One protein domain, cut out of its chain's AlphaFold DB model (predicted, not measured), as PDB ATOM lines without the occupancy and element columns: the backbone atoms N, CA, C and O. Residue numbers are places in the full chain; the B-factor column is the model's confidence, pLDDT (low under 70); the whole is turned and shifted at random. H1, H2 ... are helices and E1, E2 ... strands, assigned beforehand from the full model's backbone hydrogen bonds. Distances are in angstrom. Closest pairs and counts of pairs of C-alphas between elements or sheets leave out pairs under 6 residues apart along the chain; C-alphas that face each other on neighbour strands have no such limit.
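Overview. This is residues 16 to 134 of the 275 residues of an uncharacterized protein of Planctomycetes bacterium (UniProt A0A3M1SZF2). Two strongly twisted sheets, E1-E2-E5 and E6-E4-E3-E7-E8, lie face to face as a sandwich whose sides draw together, E1 near E8 and E5 near E4, like a flattened barrel. Helix H1 crosses one end, over E6 and E4. The printed part has 119 residues, with eight named strands, E1 to E8, then one named helix; both sheets, in the orders just given, are antiparallel, and the class is mostly strand. The whole is compact, with a radius of gyration of the C-alphas of 14.4 A and spans of 40 by 30 by 25 A.

Along the chain. Find C-alpha 16 at (139.640, 227.494, 155.349); from there E1 runs through residues 16 to 25, 22.3 A, and bends by 54 degrees at residue 22. E2, residues 34 to 44, covers 26.8 A and bends by 72 degrees at residue 41. Next come E3, residues 50 to 56, 20.0 A, and E4, residues 59 to 64, 17.5 A. E5, residues 74 to 80, 18.6 A, runs on into E6, residues 83 to 85, 6.9 A, at 54 degrees. E7, residues 97 to 103, 19.8 A, precedes E8, residues 106 to 113, 20.5 A, which bends by 54 degrees at residue 109. H1, residues 120 to 133, is 20.0 A long and ends at C-alpha 133, (148.082, 253.339, 179.055).

Arrangement. Look first at the hairpin of E1 and E2, where N 20 and O 39 are 2.8 A apart. On the other side of E2, N 36 and O 78 of E5 are 2.9 A apart. In the larger sheet, E3 and E4 form a hairpin, with N 54 and O 61 at 2.8 A. E6 is an edge strand, with N 84 and O 60 of E4 at 2.8 A. E3 and E7 have N 53 and O 100 at 2.8 A, and the hairpin of E7 and E8 has N 99 and O 111 at 2.8 A. Between the sheets, whose strands stand at 31 degrees, the closest C-alphas of E1 and E8 are Ala 19 and Arg 109, 6.6 A, and those of E4 and E5 are Ala 63 and Val 80, 5.4 A. H1 is on the larger sheet at a height over the sheet of 9.2 A, across the strands at 65 degrees to E4 on the local plane, which is fitted to only just enough C-alphas, 6; its closest C-alphas with E6 are Ile 123 and Trp 83, 6.9 A. In H1 every O i to N i+4 pair is within hydrogen-bond range.

Size, cuts and confidence. The two C-alphas farthest apart, those of Gln 72 and Glu 132, are 43.1 A apart. The printed part has no cut, and the one long link is E6 to E7, with 11 residues. The mean pLDDT of the printed part is 72.6; among the residues under 70 are 41 to 49, 87 to 97 and 113 to 118.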
ATOM      1  N   CYS A  16     140.799 227.774 156.180       49.53
ATOM      2  CA  CYS A  16     139.640 227.494 155.349       49.53
ATOM      3  C   CYS A  16     139.714 228.258 154.031       49.53
ATOM      4  O   CYS A  16     140.002 229.453 153.985       49.53
ATOM      5  N   ALA A  17     139.479 227.532 152.936       45.41
ATOM      6  CA  ALA A  17     139.404 228.119 151.601       45.41
ATOM      7  C   ALA A  17     138.009 228.700 151.313       45.41
ATOM      8  O   ALA A  17     137.882 229.594 150.478       45.41
ATOM      9  N   GLY A  18     136.976 228.209 152.008       54.97
ATOM     10  CA  GLY A  18     135.640 228.794 152.023       54.97
ATOM     11  C   GLY A  18     135.395 229.501 153.352       54.97
ATOM     12  O   GLY A  18     135.546 228.900 154.411       54.97
ATOM     13  N   ALA A  19     135.025 230.775 153.315       60.19
ATOM     14  CA  ALA A  19     134.585 231.507 154.494       60.19
ATOM     15  C   ALA A  19     133.408 232.403 154.114       60.19
ATOM     16  O   ALA A  19     133.499 233.189 153.168       60.19
ATOM     17  N   VAL A  20     132.317 232.299 154.865       65.81
ATOM     18  CA  VAL A  20     131.147 233.161 154.747       65.81
ATOM     19  C   VAL A  20     131.157 234.106 155.936       65.81
ATOM     20  O   VAL A  20     131.106 233.680 157.083       65.81
ATOM     21  N   ILE A  21     131.234 235.408 155.675       74.50
ATOM     22  CA  ILE A  21     131.034 236.423 156.713       74.50
ATOM     23  C   ILE A  21     129.523 236.575 156.856       74.50
ATOM     24  O   ILE A  21     128.890 237.093 155.937       74.50
ATOM     25  N   THR A  22     128.931 236.116 157.954       73.75
ATOM     26  CA  THR A  22     127.470 236.071 158.141       73.75
ATOM     27  C   THR A  22     126.915 237.315 158.819       73.75
ATOM     28  O   THR A  22     125.792 237.716 158.506       73.75
ATOM     29  N   GLY A  23     127.710 237.984 159.653       76.50
ATOM     30  CA  GLY A  23     127.250 239.126 160.434       76.50
ATOM     31  C   GLY A  23     128.382 239.965 161.015       76.50
ATOM     32  O   GLY A  23     129.519 239.512 161.145       76.50
ATOM     33  N   VAL A  24     128.044 241.195 161.392       80.81
ATOM     34  CA  VAL A  24     128.873 242.065 162.231       80.81
ATOM     35  C   VAL A  24     127.970 242.654 163.296       80.81
ATOM     36  O   VAL A  24     126.869 243.118 162.998       80.81
ATOM     37  N   ARG A  25     128.439 242.653 164.539       84.06
ATOM     38  CA  ARG A  25     127.781 243.319 165.663       84.06
ATOM     39  C   ARG A  25     128.806 244.104 166.472       84.06
ATOM     40  O   ARG A  25     129.927 243.640 166.653       84.06
ATOM     41  N   ALA A  26     128.426 245.268 166.985       81.19
ATOM     42  CA  ALA A  26     129.166 245.949 168.043       81.19
ATOM     43  C   ALA A  26     128.460 245.617 169.363       81.19
ATOM     44  O   ALA A  26     127.360 246.123 169.579       81.19
ATOM     45  N   PRO A  27     129.028 244.744 170.218       76.31
ATOM     46  CA  PRO A  27     128.389 244.379 171.484       76.31
ATOM     47  C   PRO A  27     128.132 245.599 172.372       76.31
ATOM     48  O   PRO A  27     127.134 245.639 173.084       76.31
ATOM     49  N   ASP A  28     129.015 246.595 172.287       78.25
ATOM     50  CA  ASP A  28     128.845 247.908 172.890       78.25
ATOM     51  C   ASP A  28     129.408 248.983 171.936       78.25
ATOM     52  O   ASP A  28     130.622 249.023 171.710       78.25
ATOM     53  N   PRO A  29     128.557 249.856 171.362       70.94
ATOM     54  CA  PRO A  29     128.980 250.933 170.460       70.94
ATOM     55  C   PRO A  29     129.919 251.970 171.097       70.94
ATOM     56  O   PRO A  29     130.544 252.752 170.377       70.94
ATOM     57  N   SER A  30     130.016 251.998 172.431       74.62
ATOM     58  CA  SER A  30     130.880 252.903 173.202       74.62
ATOM     59  C   SER A  30     132.345 252.460 173.215       74.62
ATOM     60  O   SER A  30     133.218 253.240 173.598       74.62
ATOM     61  N   TYR A  31     132.621 251.220 172.800       79.00
ATOM     62  CA  TYR A  31     133.965 250.666 172.689       79.00
ATOM     63  C   TYR A  31     134.318 250.431 171.228       79.00
ATOM     64  O   TYR A  31     133.478 250.041 170.418       79.00
ATOM     65  N   ALA A  32     135.595 250.597 170.885       83.50
ATOM     66  CA  ALA A  32     136.112 250.260 169.563       83.50
ATOM     67  C   ALA A  32     136.264 248.736 169.383       83.50
ATOM     68  O   ALA A  32     137.332 248.247 169.036       83.50
ATOM     69  N   LYS A  33     135.200 247.970 169.636       87.44
ATOM     70  CA  LYS A  33     135.171 246.513 169.514       87.44
ATOM     71  C   LYS A  33     134.033 246.090 168.602       87.44
ATOM     72  O   LYS A  33     132.882 246.479 168.803       87.44
ATOM     73  N   VAL A  34     134.347 245.247 167.627       87.38
ATOM     74  CA  VAL A  34     133.345 244.576 166.796       87.38
ATOM     75  C   VAL A  34     133.516 243.070 166.877       87.38
ATOM     76  O   VAL A  34     134.614 242.557 167.059       87.38
ATOM     77  N   VAL A  35     132.404 242.362 166.747       89.75
ATOM     78  CA  VAL A  35     132.361 240.909 166.645       89.75
ATOM     79  C   VAL A  35     131.891 240.575 165.243       89.75
ATOM     80  O   VAL A  35     130.800 240.977 164.833       89.75
ATOM     81  N   VAL A  36     132.731 239.855 164.514       88.69
ATOM     82  CA  VAL A  36     132.448 239.385 163.162       88.69
ATOM     83  C   VAL A  36     132.088 237.910 163.231       88.69
ATOM     84  O   VAL A  36     132.857 237.096 163.741       88.69
ATOM     85  N   GLU A  37     130.913 237.569 162.726       88.25
ATOM     86  CA  GLU A  37     130.439 236.193 162.645       88.25
ATOM     87  C   GLU A  37     130.896 235.593 161.311       88.25
ATOM     88  O   GLU A  37     130.649 236.160 160.240       88.25
ATOM     89  N   VAL A  38     131.616 234.474 161.381       83.69
ATOM     90  CA  VAL A  38     132.198 233.793 160.221       83.69
ATOM     91  C   VAL A  38     131.840 232.313 160.261       83.69
ATOM     92  O   VAL A  38     132.042 231.651 161.275       83.69
ATOM     93  N   GLU A  39     131.366 231.781 159.142       80.19
ATOM     94  CA  GLU A  39     131.243 230.346 158.901       80.19
ATOM     95  C   GLU A  39     132.388 229.899 157.994       80.19
ATOM     96  O   GLU A  39     132.530 230.370 156.866       80.19
ATOM     97  N   ALA A  40     133.236 229.007 158.486       70.12
ATOM     98  CA  ALA A  40     134.299 228.409 157.705       70.12
ATOM     99  C   ALA A  40     133.824 227.093 157.091       70.12
ATOM    100  O   ALA A  40     133.335 226.196 157.778       70.12
ATOM    101  N   HIS A  41     134.027 226.982 155.788       63.16
ATOM    102  CA  HIS A  41     133.724 225.813 154.981       63.16
ATOM    103  C   HIS A  41     135.015 225.274 154.381       63.16
ATOM    104  O   HIS A  41     135.961 226.024 154.117       63.16
ATOM    105  N   ASN A  42     135.041 223.973 154.102       57.41
ATOM    106  CA  ASN A  42     136.186 223.332 153.463       57.41
ATOM    107  C   ASN A  42     137.477 223.601 154.258       57.41
ATOM    108  O   ASN A  42     138.478 224.074 153.716       57.41
ATOM    109  N   LEU A  43     137.411 223.385 155.579       55.38
ATOM    110  CA  LEU A  43     138.592 223.372 156.447       55.38
ATOM    111  C   LEU A  43     139.603 222.362 155.897       55.38
ATOM    112  O   LEU A  43     139.340 221.160 155.872       55.38
ATOM    113  N   TYR A  44     140.748 222.866 155.461       56.56
ATOM    114  CA  TYR A  44     141.896 222.064 155.069       56.56
ATOM    115  C   TYR A  44     143.076 222.452 155.955       56.56
ATOM    116  O   TYR A  44     143.097 223.501 156.600       56.56
ATOM    117  N   GLU A  45     144.096 221.606 155.987       52.34
ATOM    118  CA  GLU A  45     145.325 221.908 156.709       52.34
ATOM    119  C   GLU A  45     146.111 223.007 155.964       52.34
ATOM    120  O   GLU A  45     146.999 222.750 155.152       52.34
ATOM    121  N   TYR A  46     145.735 224.266 156.189       51.38
ATOM    122  CA  TYR A  46     146.416 225.434 155.643       51.38
ATOM    123  C   TYR A  46     147.439 225.947 156.641       51.38
ATOM    124  O   TYR A  46     147.098 226.494 157.678       51.38
ATOM    125  N   ARG A  47     148.715 225.886 156.264       54.38
ATOM    126  CA  ARG A  47     149.823 226.377 157.100       54.38
ATOM    127  C   ARG A  47     149.842 227.895 157.305       54.38
ATOM    128  O   ARG A  47     150.695 228.390 158.038       54.38
ATOM    129  N   GLN A  48     148.973 228.641 156.622       56.50
ATOM    130  CA  GLN A  48     148.922 230.096 156.711       56.50
ATOM    131  C   GLN A  48     147.825 230.544 157.682       56.50
ATOM    132  O   GLN A  48     146.723 229.996 157.649       56.50
ATOM    133  N   PRO A  49     148.105 231.545 158.533       66.31
ATOM    134  CA  PRO A  49     147.122 232.068 159.469       66.31
ATOM    135  C   PRO A  49     145.963 232.745 158.732       66.31
ATOM    136  O   PRO A  49     146.152 233.364 157.681       66.31
ATOM    137  N   ASN A  50     144.772 232.651 159.316       74.88
ATOM    138  CA  ASN A  50     143.571 233.306 158.812       74.88
ATOM    139  C   ASN A  50     143.227 234.504 159.676       74.88
ATOM    140  O   ASN A  50     143.361 234.443 160.901       74.88
ATOM    141  N   TYR A  51     142.728 235.562 159.052       85.69
ATOM    142  CA  TYR A  51     142.373 236.783 159.752       85.69
ATOM    143  C   TYR A  51     141.044 237.339 159.281       85.69
ATOM    144  O   TYR A  51     140.710 237.284 158.100       85.69
ATOM    145  N   VAL A  52     140.332 237.968 160.202       87.81
ATOM    146  CA  VAL A  52     139.319 238.956 159.859       87.81
ATOM    147  C   VAL A  52     139.984 240.319 159.923       87.81
ATOM    148  O   VAL A  52     140.566 240.676 160.943       87.81
ATOM    149  N   GLN A  53     139.903 241.068 158.830       88.12
ATOM    150  CA  GLN A  53     140.317 242.460 158.755       88.12
ATOM    151  C   GLN A  53     139.085 243.333 158.554       88.12
ATOM    152  O   GLN A  53     138.212 243.037 157.746       88.12
ATOM    153  N   VAL A  54     139.037 244.428 159.288       87.00
ATOM    154  CA  VAL A  54     137.934 245.371 159.322       87.00
ATOM    155  C   VAL A  54     138.463 246.743 158.938       87.00
ATOM    156  O   VAL A  54     139.454 247.179 159.517       87.00
ATOM    157  N   LEU A  55     137.809 247.425 157.998       84.44
ATOM    158  CA  LEU A  55     138.166 248.768 157.550       84.44
ATOM    159  C   LEU A  55     136.981 249.720 157.718       84.44
ATOM    160  O   LEU A  55     135.856 249.415 157.315       84.44
ATOM    161  N   TRP A  56     137.250 250.893 158.292       79.44
ATOM    162  CA  TRP A  56     136.237 251.909 158.557       79.44
ATOM    163  C   TRP A  56     136.840 253.311 158.635       79.44
ATOM    164  O   TRP A  56     137.678 253.570 159.494       79.44
ATOM    165  N   ALA A  57     136.412 254.224 157.755       74.31
ATOM    166  CA  ALA A  57     136.776 255.650 157.791       74.31
ATOM    167  C   ALA A  57     138.292 255.930 157.974       74.31
ATOM    168  O   ALA A  57     138.692 256.788 158.763       74.31
ATOM    169  N   GLY A  58     139.151 255.177 157.276       76.50
ATOM    170  CA  GLY A  58     140.614 255.292 157.379       76.50
ATOM    171  C   GLY A  58     141.263 254.521 158.536       76.50
ATOM    172  O   GLY A  58     142.484 254.550 158.678       76.50
ATOM    173  N   TYR A  59     140.483 253.809 159.346       84.25
ATOM    174  CA  TYR A  59     140.977 252.905 160.380       84.25
ATOM    175  C   TYR A  59     140.897 251.455 159.917       84.25
ATOM    176  O   TYR A  59     139.984 251.073 159.185       84.25
ATOM    177  N   VAL A  60     141.845 250.644 160.375       88.12
ATOM    178  CA  VAL A  60     141.856 249.199 160.170       88.12
ATOM    179  C   VAL A  60     142.099 248.481 161.486       88.12
ATOM    180  O   VAL A  60     142.933 248.909 162.284       88.12
ATOM    181  N   ALA A  61     141.403 247.376 161.688       88.81
ATOM    182  CA  ALA A  61     141.665 246.439 162.766       88.81
ATOM    183  C   ALA A  61     141.683 245.015 162.214       88.81
ATOM    184  O   ALA A  61     141.054 244.724 161.195       88.81
ATOM    185  N   GLN A  62     142.438 244.128 162.853       90.88
ATOM    186  CA  GLN A  62     142.602 242.758 162.383       90.88
ATOM    187  C   GLN A  62     142.710 241.799 163.564       90.88
ATOM    188  O   GLN A  62     143.404 242.097 164.530       90.88
ATOM    189  N   ALA A  63     142.064 240.639 163.464       89.88
ATOM    190  CA  ALA A  63     142.147 239.582 164.466       89.88
ATOM    191  C   ALA A  63     142.246 238.195 163.811       89.88
ATOM    192  O   ALA A  63     141.691 237.990 162.725       89.88
ATOM    193  N   PRO A  64     142.970 237.241 164.425       87.88
ATOM    194  CA  PRO A  64     143.075 235.881 163.912       87.88
ATOM    195  C   PRO A  64     141.748 235.124 164.051       87.88
ATOM    196  O   PRO A  64     141.018 235.296 165.024       87.88
ATOM    197  N   VAL A  65     141.454 234.246 163.093       83.50
ATOM    198  CA  VAL A  65     140.277 233.364 163.142       83.50
ATOM    199  C   VAL A  65     140.655 232.088 163.903       83.50
ATOM    200  O   VAL A  65     141.597 231.405 163.489       83.50
ATOM    201  N   PRO A  66     139.949 231.732 164.990       74.94
ATOM    202  CA  PRO A  66     140.321 230.610 165.846       74.94
ATOM    203  C   PRO A  66     139.800 229.276 165.288       74.94
ATOM    204  O   PRO A  66     138.896 228.679 165.860       74.94
ATOM    205  N   VAL A  67     140.348 228.811 164.163       67.44
ATOM    206  CA  VAL A  67     139.912 227.556 163.528       67.44
ATOM    207  C   VAL A  67     140.392 226.347 164.334       67.44
ATOM    208  O   VAL A  67     141.600 226.136 164.455       67.44
ATOM    209  N   ALA A  68     139.465 225.537 164.862       63.94
ATOM    210  CA  ALA A  68     139.796 224.330 165.622       63.94
ATOM    211  C   ALA A  68     139.789 223.049 164.764       63.94
ATOM    212  O   ALA A  68     140.385 222.051 165.170       63.94
ATOM    213  N   GLY A  69     139.170 223.063 163.576       61.12
ATOM    214  CA  GLY A  69     139.209 221.943 162.625       61.12
ATOM    215  C   GLY A  69     138.211 220.823 162.933       61.12
ATOM    216  O   GLY A  69     138.397 219.700 162.468       61.12
ATOM    217  N   GLY A  70     137.187 221.102 163.746       56.88
ATOM    218  CA  GLY A  70     136.337 220.080 164.366       56.88
ATOM    219  C   GLY A  70     134.946 219.893 163.749       56.88
ATOM    220  O   GLY A  70     134.333 218.850 163.974       56.88
ATOM    221  N   ALA A  71     134.430 220.864 162.985       61.03
ATOM    222  CA  ALA A  71     133.061 220.843 162.448       61.03
ATOM    223  C   ALA A  71     132.975 221.434 161.026       61.03
ATOM    224  O   ALA A  71     133.833 222.206 160.619       61.03
ATOM    225  N   GLN A  72     131.945 221.067 160.251       58.09
ATOM    226  CA  GLN A  72     131.700 221.611 158.904       58.09
ATOM    227  C   GLN A  72     130.207 221.952 158.721       58.09
ATOM    228  O   GLN A  72     129.385 221.033 158.732       58.09
ATOM    229  N   PRO A  73     129.843 223.236 158.520       68.25
ATOM    230  CA  PRO A  73     130.704 224.410 158.689       68.25
ATOM    231  C   PRO A  73     131.092 224.626 160.157       68.25
ATOM    232  O   PRO A  73     130.333 224.291 161.068       68.25
ATOM    233  N   GLU A  74     132.259 225.221 160.395       71.88
ATOM    234  CA  GLU A  74     132.658 225.677 161.730       71.88
ATOM    235  C   GLU A  74     132.315 227.159 161.882       71.88
ATOM    236  O   GLU A  74     132.596 227.964 160.996       71.88
ATOM    237  N   ARG A  75     131.662 227.523 162.988       81.00
ATOM    238  CA  ARG A  75     131.173 228.886 163.228       81.00
ATOM    239  C   ARG A  75     132.045 229.591 164.251       81.00
ATOM    240  O   ARG A  75     132.267 229.061 165.337       81.00
ATOM    241  N   PHE A  76     132.451 230.816 163.940       83.88
ATOM    242  CA  PHE A  76     133.310 231.630 164.790       83.88
ATOM    243  C   PHE A  76     132.718 233.011 165.026       83.88
ATOM    244  O   PHE A  76     132.162 233.631 164.120       83.88
ATOM    245  N   ALA A  77     132.912 233.508 166.244       88.12
ATOM    246  CA  ALA A  77     132.746 234.908 166.588       88.12
ATOM    247  C   ALA A  77     134.145 235.503 166.780       88.12
ATOM    248  O   ALA A  77     134.821 235.203 167.763       88.12
ATOM    249  N   VAL A  78     134.602 236.289 165.809       88.31
ATOM    250  CA  VAL A  78     135.938 236.888 165.811       88.31
ATOM    251  C   VAL A  78     135.842 238.289 166.392       88.31
ATOM    252  O   VAL A  78     135.197 239.166 165.819       88.31
ATOM    253  N   GLU A  79     136.471 238.488 167.544       90.56
ATOM    254  CA  GLU A  79     136.532 239.787 168.207       90.56
ATOM    255  C   GLU A  79     137.665 240.628 167.615       90.56
ATOM    256  O   GLU A  79     138.811 240.189 167.563       90.56
ATOM    257  N   VAL A  80     137.342 241.836 167.158       89.06
ATOM    258  CA  VAL A  80     138.277 242.753 166.506       89.06
ATOM    259  C   VAL A  80     138.273 244.083 167.263       89.06
ATOM    260  O   VAL A  80     137.260 244.787 167.282       89.06
ATOM    261  N   GLU A  81     139.401 244.420 167.893       87.69
ATOM    262  CA  GLU A  81     139.524 245.582 168.795       87.69
ATOM    263  C   GLU A  81     140.819 246.403 168.638       87.69
ATOM    264  O   GLU A  81     140.876 247.557 169.065       87.69
ATOM    265  N   ASP A  82     141.845 245.867 167.969       85.81
ATOM    266  CA  ASP A  82     143.134 246.547 167.776       85.81
ATOM    267  C   ASP A  82     143.127 247.454 166.537       85.81
ATOM    268  O   ASP A  82     143.598 247.092 165.454       85.81
ATOM    269  N   TRP A  83     142.575 248.658 166.692       86.62
ATOM    270  CA  TRP A  83     142.465 249.632 165.609       86.62
ATOM    271  C   TRP A  83     143.740 250.444 165.391       86.62
ATOM    272  O   TRP A  83     144.371 250.958 166.313       86.62
ATOM    273  N   THR A  84     144.073 250.652 164.122       85.62
ATOM    274  CA  THR A  84     145.176 251.502 163.677       85.62
ATOM    275  C   THR A  84     144.709 252.421 162.561       85.62
ATOM    276  O   THR A  84     143.904 252.040 161.715       85.62
ATOM    277  N   TYR A  85     145.203 253.656 162.554       81.25
ATOM    278  CA  TYR A  85     144.936 254.577 161.456       81.25
ATOM    279  C   TYR A  85     145.847 254.247 160.268       81.25
ATOM    280  O   TYR A  85     147.068 254.189 160.425       81.25
ATOM    281  N   GLN A  86     145.262 254.055 159.087       78.81
ATOM    282  CA  GLN A  86     145.983 253.826 157.839       78.81
ATOM    283  C   GLN A  86     145.558 254.858 156.780       78.81
ATOM    284  O   GLN A  86     144.469 254.747 156.218       78.81
ATOM    285  N   PRO A  87     146.427 255.830 156.434       60.69
ATOM    286  CA  PRO A  87     146.108 256.897 155.479       60.69
ATOM    287  C   PRO A  87     145.654 256.384 154.105       60.69
ATOM    288  O   PRO A  87     144.761 256.954 153.490       60.69
ATOM    289  N   GLN A  88     146.218 255.262 153.653       59.06
ATOM    290  CA  GLN A  88     145.864 254.592 152.393       59.06
ATOM    291  C   GLN A  88     144.416 254.064 152.341       59.06
ATOM    292  O   GLN A  88     143.903 253.788 151.261       59.06
ATOM    293  N   VAL A  89     143.749 253.947 153.493       56.34
ATOM    294  CA  VAL A  89     142.351 253.507 153.641       56.34
ATOM    295  C   VAL A  89     141.394 254.703 153.775       56.34
ATOM    296  O   VAL A  89     140.180 254.536 153.707       56.34
ATOM    297  N   ALA A  90     141.902 255.931 153.930       51.94
ATOM    298  CA  ALA A  90     141.088 257.124 154.190       51.94
ATOM    299  C   ALA A  90     140.159 257.528 153.025       51.94
ATOM    300  O   ALA A  90     139.236 258.307 153.237       51.94
ATOM    301  N   ASN A  91     140.365 256.965 151.830       44.19
ATOM    302  CA  ASN A  91     139.478 257.144 150.675       44.19
ATOM    303  C   ASN A  91     138.255 256.204 150.692       44.19
ATOM    304  O   ASN A  91     137.421 256.277 149.792       44.19
ATOM    305  N   ALA A  92     138.142 255.304 151.678       49.72
ATOM    306  CA  ALA A  92     136.966 254.459 151.839       49.72
ATOM    307  C   ALA A  92     135.773 255.308 152.327       49.72
ATOM    308  O   ALA A  92     135.926 256.044 153.309       49.72
ATOM    309  N   PRO A  93     134.589 255.214 151.694       50.22
ATOM    310  CA  PRO A  93     133.414 255.968 152.112       50.22
ATOM    311  C   PRO A  93     133.103 255.715 153.589       50.22
ATOM    312  O   PRO A  93     132.904 254.573 154.001       50.22
ATOM    313  N   ALA A  94     132.985 256.781 154.388       54.06
ATOM    314  CA  ALA A  94     132.595 256.714 155.805       54.06
ATOM    315  C   ALA A  94     131.137 256.252 156.022       54.06
ATOM    316  O   ALA A  94     130.583 256.407 157.105       54.06
ATOM    317  N   THR A  95     130.494 255.734 154.976       57.44
ATOM    318  CA  THR A  95     129.126 255.224 154.958       57.44
ATOM    319  C   THR A  95     129.067 253.701 155.023       57.44
ATOM    320  O   THR A  95     128.004 253.171 155.335       57.44
ATOM    321  N   ARG A  96     130.170 252.977 154.758       64.12
ATOM    322  CA  ARG A  96     130.199 251.502 154.771       64.12
ATOM    323  C   ARG A  96     131.371 250.908 155.550       64.12
ATOM    324  O   ARG A  96     132.513 251.334 155.413       64.12
ATOM    325  N   PHE A  97     131.070 249.882 156.335       68.88
ATOM    326  CA  PHE A  97     132.051 249.084 157.059       68.88
ATOM    327  C   PHE A  97     132.502 247.917 156.180       68.88
ATOM    328  O   PHE A  97     131.662 247.118 155.768       68.88
ATOM    329  N   GLU A  98     133.792 247.804 155.872       81.62
ATOM    330  CA  GLU A  98     134.315 246.713 155.043       81.62
ATOM    331  C   GLU A  98     134.934 245.627 155.923       81.62
ATOM    332  O   GLU A  98     135.874 245.876 156.673       81.62
ATOM    333  N   VAL A  99     134.440 244.397 155.793       81.94
ATOM    334  CA  VAL A  99     135.008 243.217 156.446       81.94
ATOM    335  C   VAL A  99     135.624 242.310 155.397       81.94
ATOM    336  O   VAL A  99     134.980 241.936 154.417       81.94
ATOM    337  N   ARG A 100     136.873 241.921 155.619       83.12
ATOM    338  CA  ARG A 100     137.642 241.008 154.781       83.12
ATOM    339  C   ARG A 100     138.004 239.768 155.583       83.12
ATOM    340  O   ARG A 100     138.501 239.878 156.699       83.12
ATOM    341  N   TYR A 101     137.818 238.600 154.987       78.06
ATOM    342  CA  TYR A 101     138.446 237.368 155.440       78.06
ATOM    343  C   TYR A 101     139.733 237.163 154.643       78.06
ATOM    344  O   TYR A 101     139.705 237.134 153.408       78.06
ATOM    345  N   LEU A 102     140.852 237.035 155.346       75.31
ATOM    346  CA  LEU A 102     142.184 236.877 154.783       75.31
ATOM    347  C   LEU A 102     142.723 235.476 155.081       75.31
ATOM    348  O   LEU A 102     142.670 235.033 156.226       75.31
ATOM    349  N   LEU A 103     143.303 234.826 154.074       69.12
ATOM    350  CA  LEU A 103     144.171 233.652 154.224       69.12
ATOM    351  C   LEU A 103     145.598 234.115 153.923       69.12
ATOM    352  O   LEU A 103     145.916 234.479 152.784       69.12
ATOM    353  N   GLY A 104     146.438 234.201 154.956       71.12
ATOM    354  CA  GLY A 104     147.688 234.953 154.884       71.12
ATOM    355  C   GLY A 104     147.413 236.422 154.539       71.12
ATOM    356  O   GLY A 104     146.687 237.109 155.255       71.12
ATOM    357  N   ASN A 105     147.959 236.890 153.413       69.31
ATOM    358  CA  ASN A 105     147.743 238.252 152.900       69.31
ATOM    359  C   ASN A 105     146.680 238.327 151.791       69.31
ATOM    360  O   ASN A 105     146.427 239.402 151.247       69.31
ATOM    361  N   ARG A 106     146.085 237.194 151.405       59.91
ATOM    362  CA  ARG A 106     145.120 237.136 150.307       59.91
ATOM    363  C   ARG A 106     143.715 237.369 150.838       59.91
ATOM    364  O   ARG A 106     143.287 236.677 151.755       59.91
ATOM    365  N   ILE A 107     142.972 238.273 150.204       69.94
ATOM    366  CA  ILE A 107     141.536 238.433 150.456       69.94
ATOM    367  C   ILE A 107     140.808 237.237 149.836       69.94
ATOM    368  O   ILE A 107     140.870 237.018 148.626       69.94
ATOM    369  N   ILE A 108     140.151 236.444 150.678       62.09
ATOM    370  CA  ILE A 108     139.347 235.287 150.264       62.09
ATOM    371  C   ILE A 108     137.863 235.642 150.253       62.09
ATOM    372  O   ILE A 108     137.134 235.182 149.379       62.09
ATOM    373  N   ARG A 109     137.423 236.492 151.187       64.31
ATOM    374  CA  ARG A 109     136.056 237.022 151.220       64.31
ATOM    375  C   ARG A 109     136.065 238.499 151.574       64.31
ATOM    376  O   ARG A 109     136.904 238.944 152.355       64.31
ATOM    377  N   ARG A 110     135.101 239.241 151.039       73.00
ATOM    378  CA  ARG A 110     134.811 240.628 151.400       73.00
ATOM    379  C   ARG A 110     133.304 240.786 151.580       73.00
ATOM    380  O   ARG A 110     132.541 240.187 150.830       73.00
ATOM    381  N   ARG A 111     132.873 241.552 152.580       67.06
ATOM    382  CA  ARG A 111     131.467 241.904 152.795       67.06
ATOM    383  C   ARG A 111     131.365 243.296 153.402       67.06
ATOM    384  O   ARG A 111     132.180 243.657 154.250       67.06
ATOM    385  N   TYR A 112     130.358 244.053 152.981       75.38
ATOM    386  CA  TYR A 112     130.062 245.371 153.528       75.38
ATOM    387  C   TYR A 112     128.870 245.306 154.473       75.38
ATOM    388  O   TYR A 112     127.931 244.542 154.247       75.38
ATOM    389  N   PHE A 113     128.913 246.112 155.528       68.06
ATOM    390  CA  PHE A 113     127.824 246.234 156.487       68.06
ATOM    391  C   PHE A 113     127.429 247.705 156.669       68.06
ATOM    392  O   PHE A 113     128.316 248.571 156.691       68.06
ATOM    393  N   PRO A 114     126.120 248.001 156.801       62.16
ATOM    394  CA  PRO A 114     125.664 249.339 157.152       62.16
ATOM    395  C   PRO A 114     126.089 249.671 158.594       62.16
ATOM    396  O   PRO A 114     126.109 248.775 159.440       62.16
ATOM    397  N   PRO A 115     126.430 250.930 158.911       58.75
ATOM    398  CA  PRO A 115     126.815 251.332 160.261       58.75
ATOM    399  C   PRO A 115     125.634 251.201 161.239       58.75
ATOM    400  O   PRO A 115     124.551 251.726 160.985       58.75
ATOM    401  N   PRO A 116     125.842 250.490 162.361       51.94
ATOM    402  CA  PRO A 116     125.763 251.145 163.673       51.94
ATOM    403  C   PRO A 116     126.893 250.658 164.606       51.94
ATOM    404  O   PRO A 116     126.679 250.294 165.761       51.94
ATOM    405  N   PHE A 117     128.107 250.595 164.061       65.19
ATOM    406  CA  PHE A 117     129.339 250.147 164.723       65.19
ATOM    407  C   PHE A 117     130.108 251.357 165.294       65.19
ATOM    408  O   PHE A 117     129.763 252.486 164.923       65.19
ATOM    409  N   PRO A 118     131.096 251.191 166.206       67.31
ATOM    410  CA  PRO A 118     131.760 252.315 166.870       67.31
ATOM    411  C   PRO A 118     132.157 253.421 165.893       67.31
ATOM    412  O   PRO A 118     132.727 253.179 164.824       67.31
ATOM    413  N   THR A 119     131.820 254.657 166.256       78.31
ATOM    414  CA  THR A 119     132.089 255.806 165.393       78.31
ATOM    415  C   THR A 119     133.601 256.010 165.241       78.31
ATOM    416  O   THR A 119     134.376 255.613 166.118       78.31
ATOM    417  N   PRO A 120     134.060 256.686 164.174       76.44
ATOM    418  CA  PRO A 120     135.476 257.036 164.037       76.44
ATOM    419  C   PRO A 120     136.028 257.801 165.254       76.44
ATOM    420  O   PRO A 120     137.199 257.651 165.597       76.44
ATOM    421  N   ALA A 121     135.179 258.575 165.942       79.00
ATOM    422  CA  ALA A 121     135.530 259.251 167.189       79.00
ATOM    423  C   ALA A 121     135.795 258.259 168.337       79.00
ATOM    424  O   ALA A 121     136.813 258.376 169.013       79.00
ATOM    425  N   VAL A 122     134.943 257.239 168.506       81.44
ATOM    426  CA  VAL A 122     135.133 256.173 169.509       81.44
ATOM    427  C   VAL A 122     136.422 255.386 169.251       81.44
ATOM    428  O   VAL A 122     137.167 255.085 170.187       81.44
ATOM    429  N   ILE A 123     136.729 255.090 167.984       81.44
ATOM    430  CA  ILE A 123     137.984 254.428 167.593       81.44
ATOM    431  C   ILE A 123     139.189 255.302 167.947       81.44
ATOM    432  O   ILE A 123     140.124 254.836 168.600       81.44
ATOM    433  N   LEU A 124     139.156 256.582 167.571       82.56
ATOM    434  CA  LEU A 124     140.229 257.528 167.869       82.56
ATOM    435  C   LEU A 124     140.473 257.670 169.377       82.56
ATOM    436  O   LEU A 124     141.624 257.652 169.817       82.56
ATOM    437  N   ASP A 125     139.410 257.794 170.169       82.19
ATOM    438  CA  ASP A 125     139.509 257.906 171.622       82.19
ATOM    439  C   ASP A 125     140.053 256.624 172.255       82.19
ATOM    440  O   ASP A 125     140.858 256.694 173.185       82.19
ATOM    441  N   THR A 126     139.698 255.455 171.717       79.38
ATOM    442  CA  THR A 126     140.268 254.174 172.156       79.38
ATOM    443  C   THR A 126     141.768 254.110 171.864       79.38
ATOM    444  O   THR A 126     142.548 253.790 172.759       79.38
ATOM    445  N   ILE A 127     142.202 254.511 170.663       78.88
ATOM    446  CA  ILE A 127     143.627 254.578 170.296       78.88
ATOM    447  C   ILE A 127     144.389 255.554 171.206       78.88
ATOM    448  O   ILE A 127     145.506 255.256 171.637       78.88
ATOM    449  N   LYS A 128     143.809 256.720 171.520       80.88
ATOM    450  CA  LYS A 128     144.411 257.695 172.449       80.88
ATOM    451  C   LYS A 128     144.571 257.104 173.849       80.88
ATOM    452  O   LYS A 128     145.678 257.124 174.378       80.88
ATOM    453  N   LYS A 129     143.515 256.497 174.400       78.44
ATOM    454  CA  LYS A 129     143.549 255.838 175.717       78.44
ATOM    455  C   LYS A 129     144.566 254.695 175.764       78.44
ATOM    456  O   LYS A 129     145.301 254.575 176.738       78.44
ATOM    457  N   GLN A 130     144.677 253.895 174.702       72.94
ATOM    458  CA  GLN A 130     145.705 252.853 174.598       72.94
ATOM    459  C   GLN A 130     147.125 253.435 174.588       72.94
ATOM    460  O   GLN A 130     148.022 252.863 175.202       72.94
ATOM    461  N   ARG A 131     147.352 254.577 173.921       70.94
ATOM    462  CA  ARG A 131     148.653 255.271 173.940       70.94
ATOM    463  C   ARG A 131     148.997 255.827 175.318       70.94
ATOM    464  O   ARG A 131     150.159 255.772 175.694       70.94
ATOM    465  N   GLU A 132     148.009 256.330 176.050       74.19
ATOM    466  CA  GLU A 132     148.181 256.831 177.419       74.19
ATOM    467  C   GLU A 132     148.454 255.702 178.423       74.19
ATOM    468  O   GLU A 132     149.221 255.885 179.365       74.19
ATOM    469  N   GLN A 133     147.867 254.520 178.210       63.53
ATOM    470  CA  GLN A 133     148.082 253.339 179.055       63.53
ATOM    471  C   GLN A 133     149.353 252.554 178.713       63.53
ATOM    472  O   GLN A 133     149.829 251.772 179.539       63.53
ATOM    473  N   LYS A 134     149.929 252.735 177.518       49.72
ATOM    474  CA  LYS A 134     151.199 252.095 177.163       49.72
ATOM    475  C   LYS A 134     152.320 252.810 177.930       49.72
ATOM    476  O   LYS A 134     152.501 254.009 177.723       49.72
TER     477      LYS A 134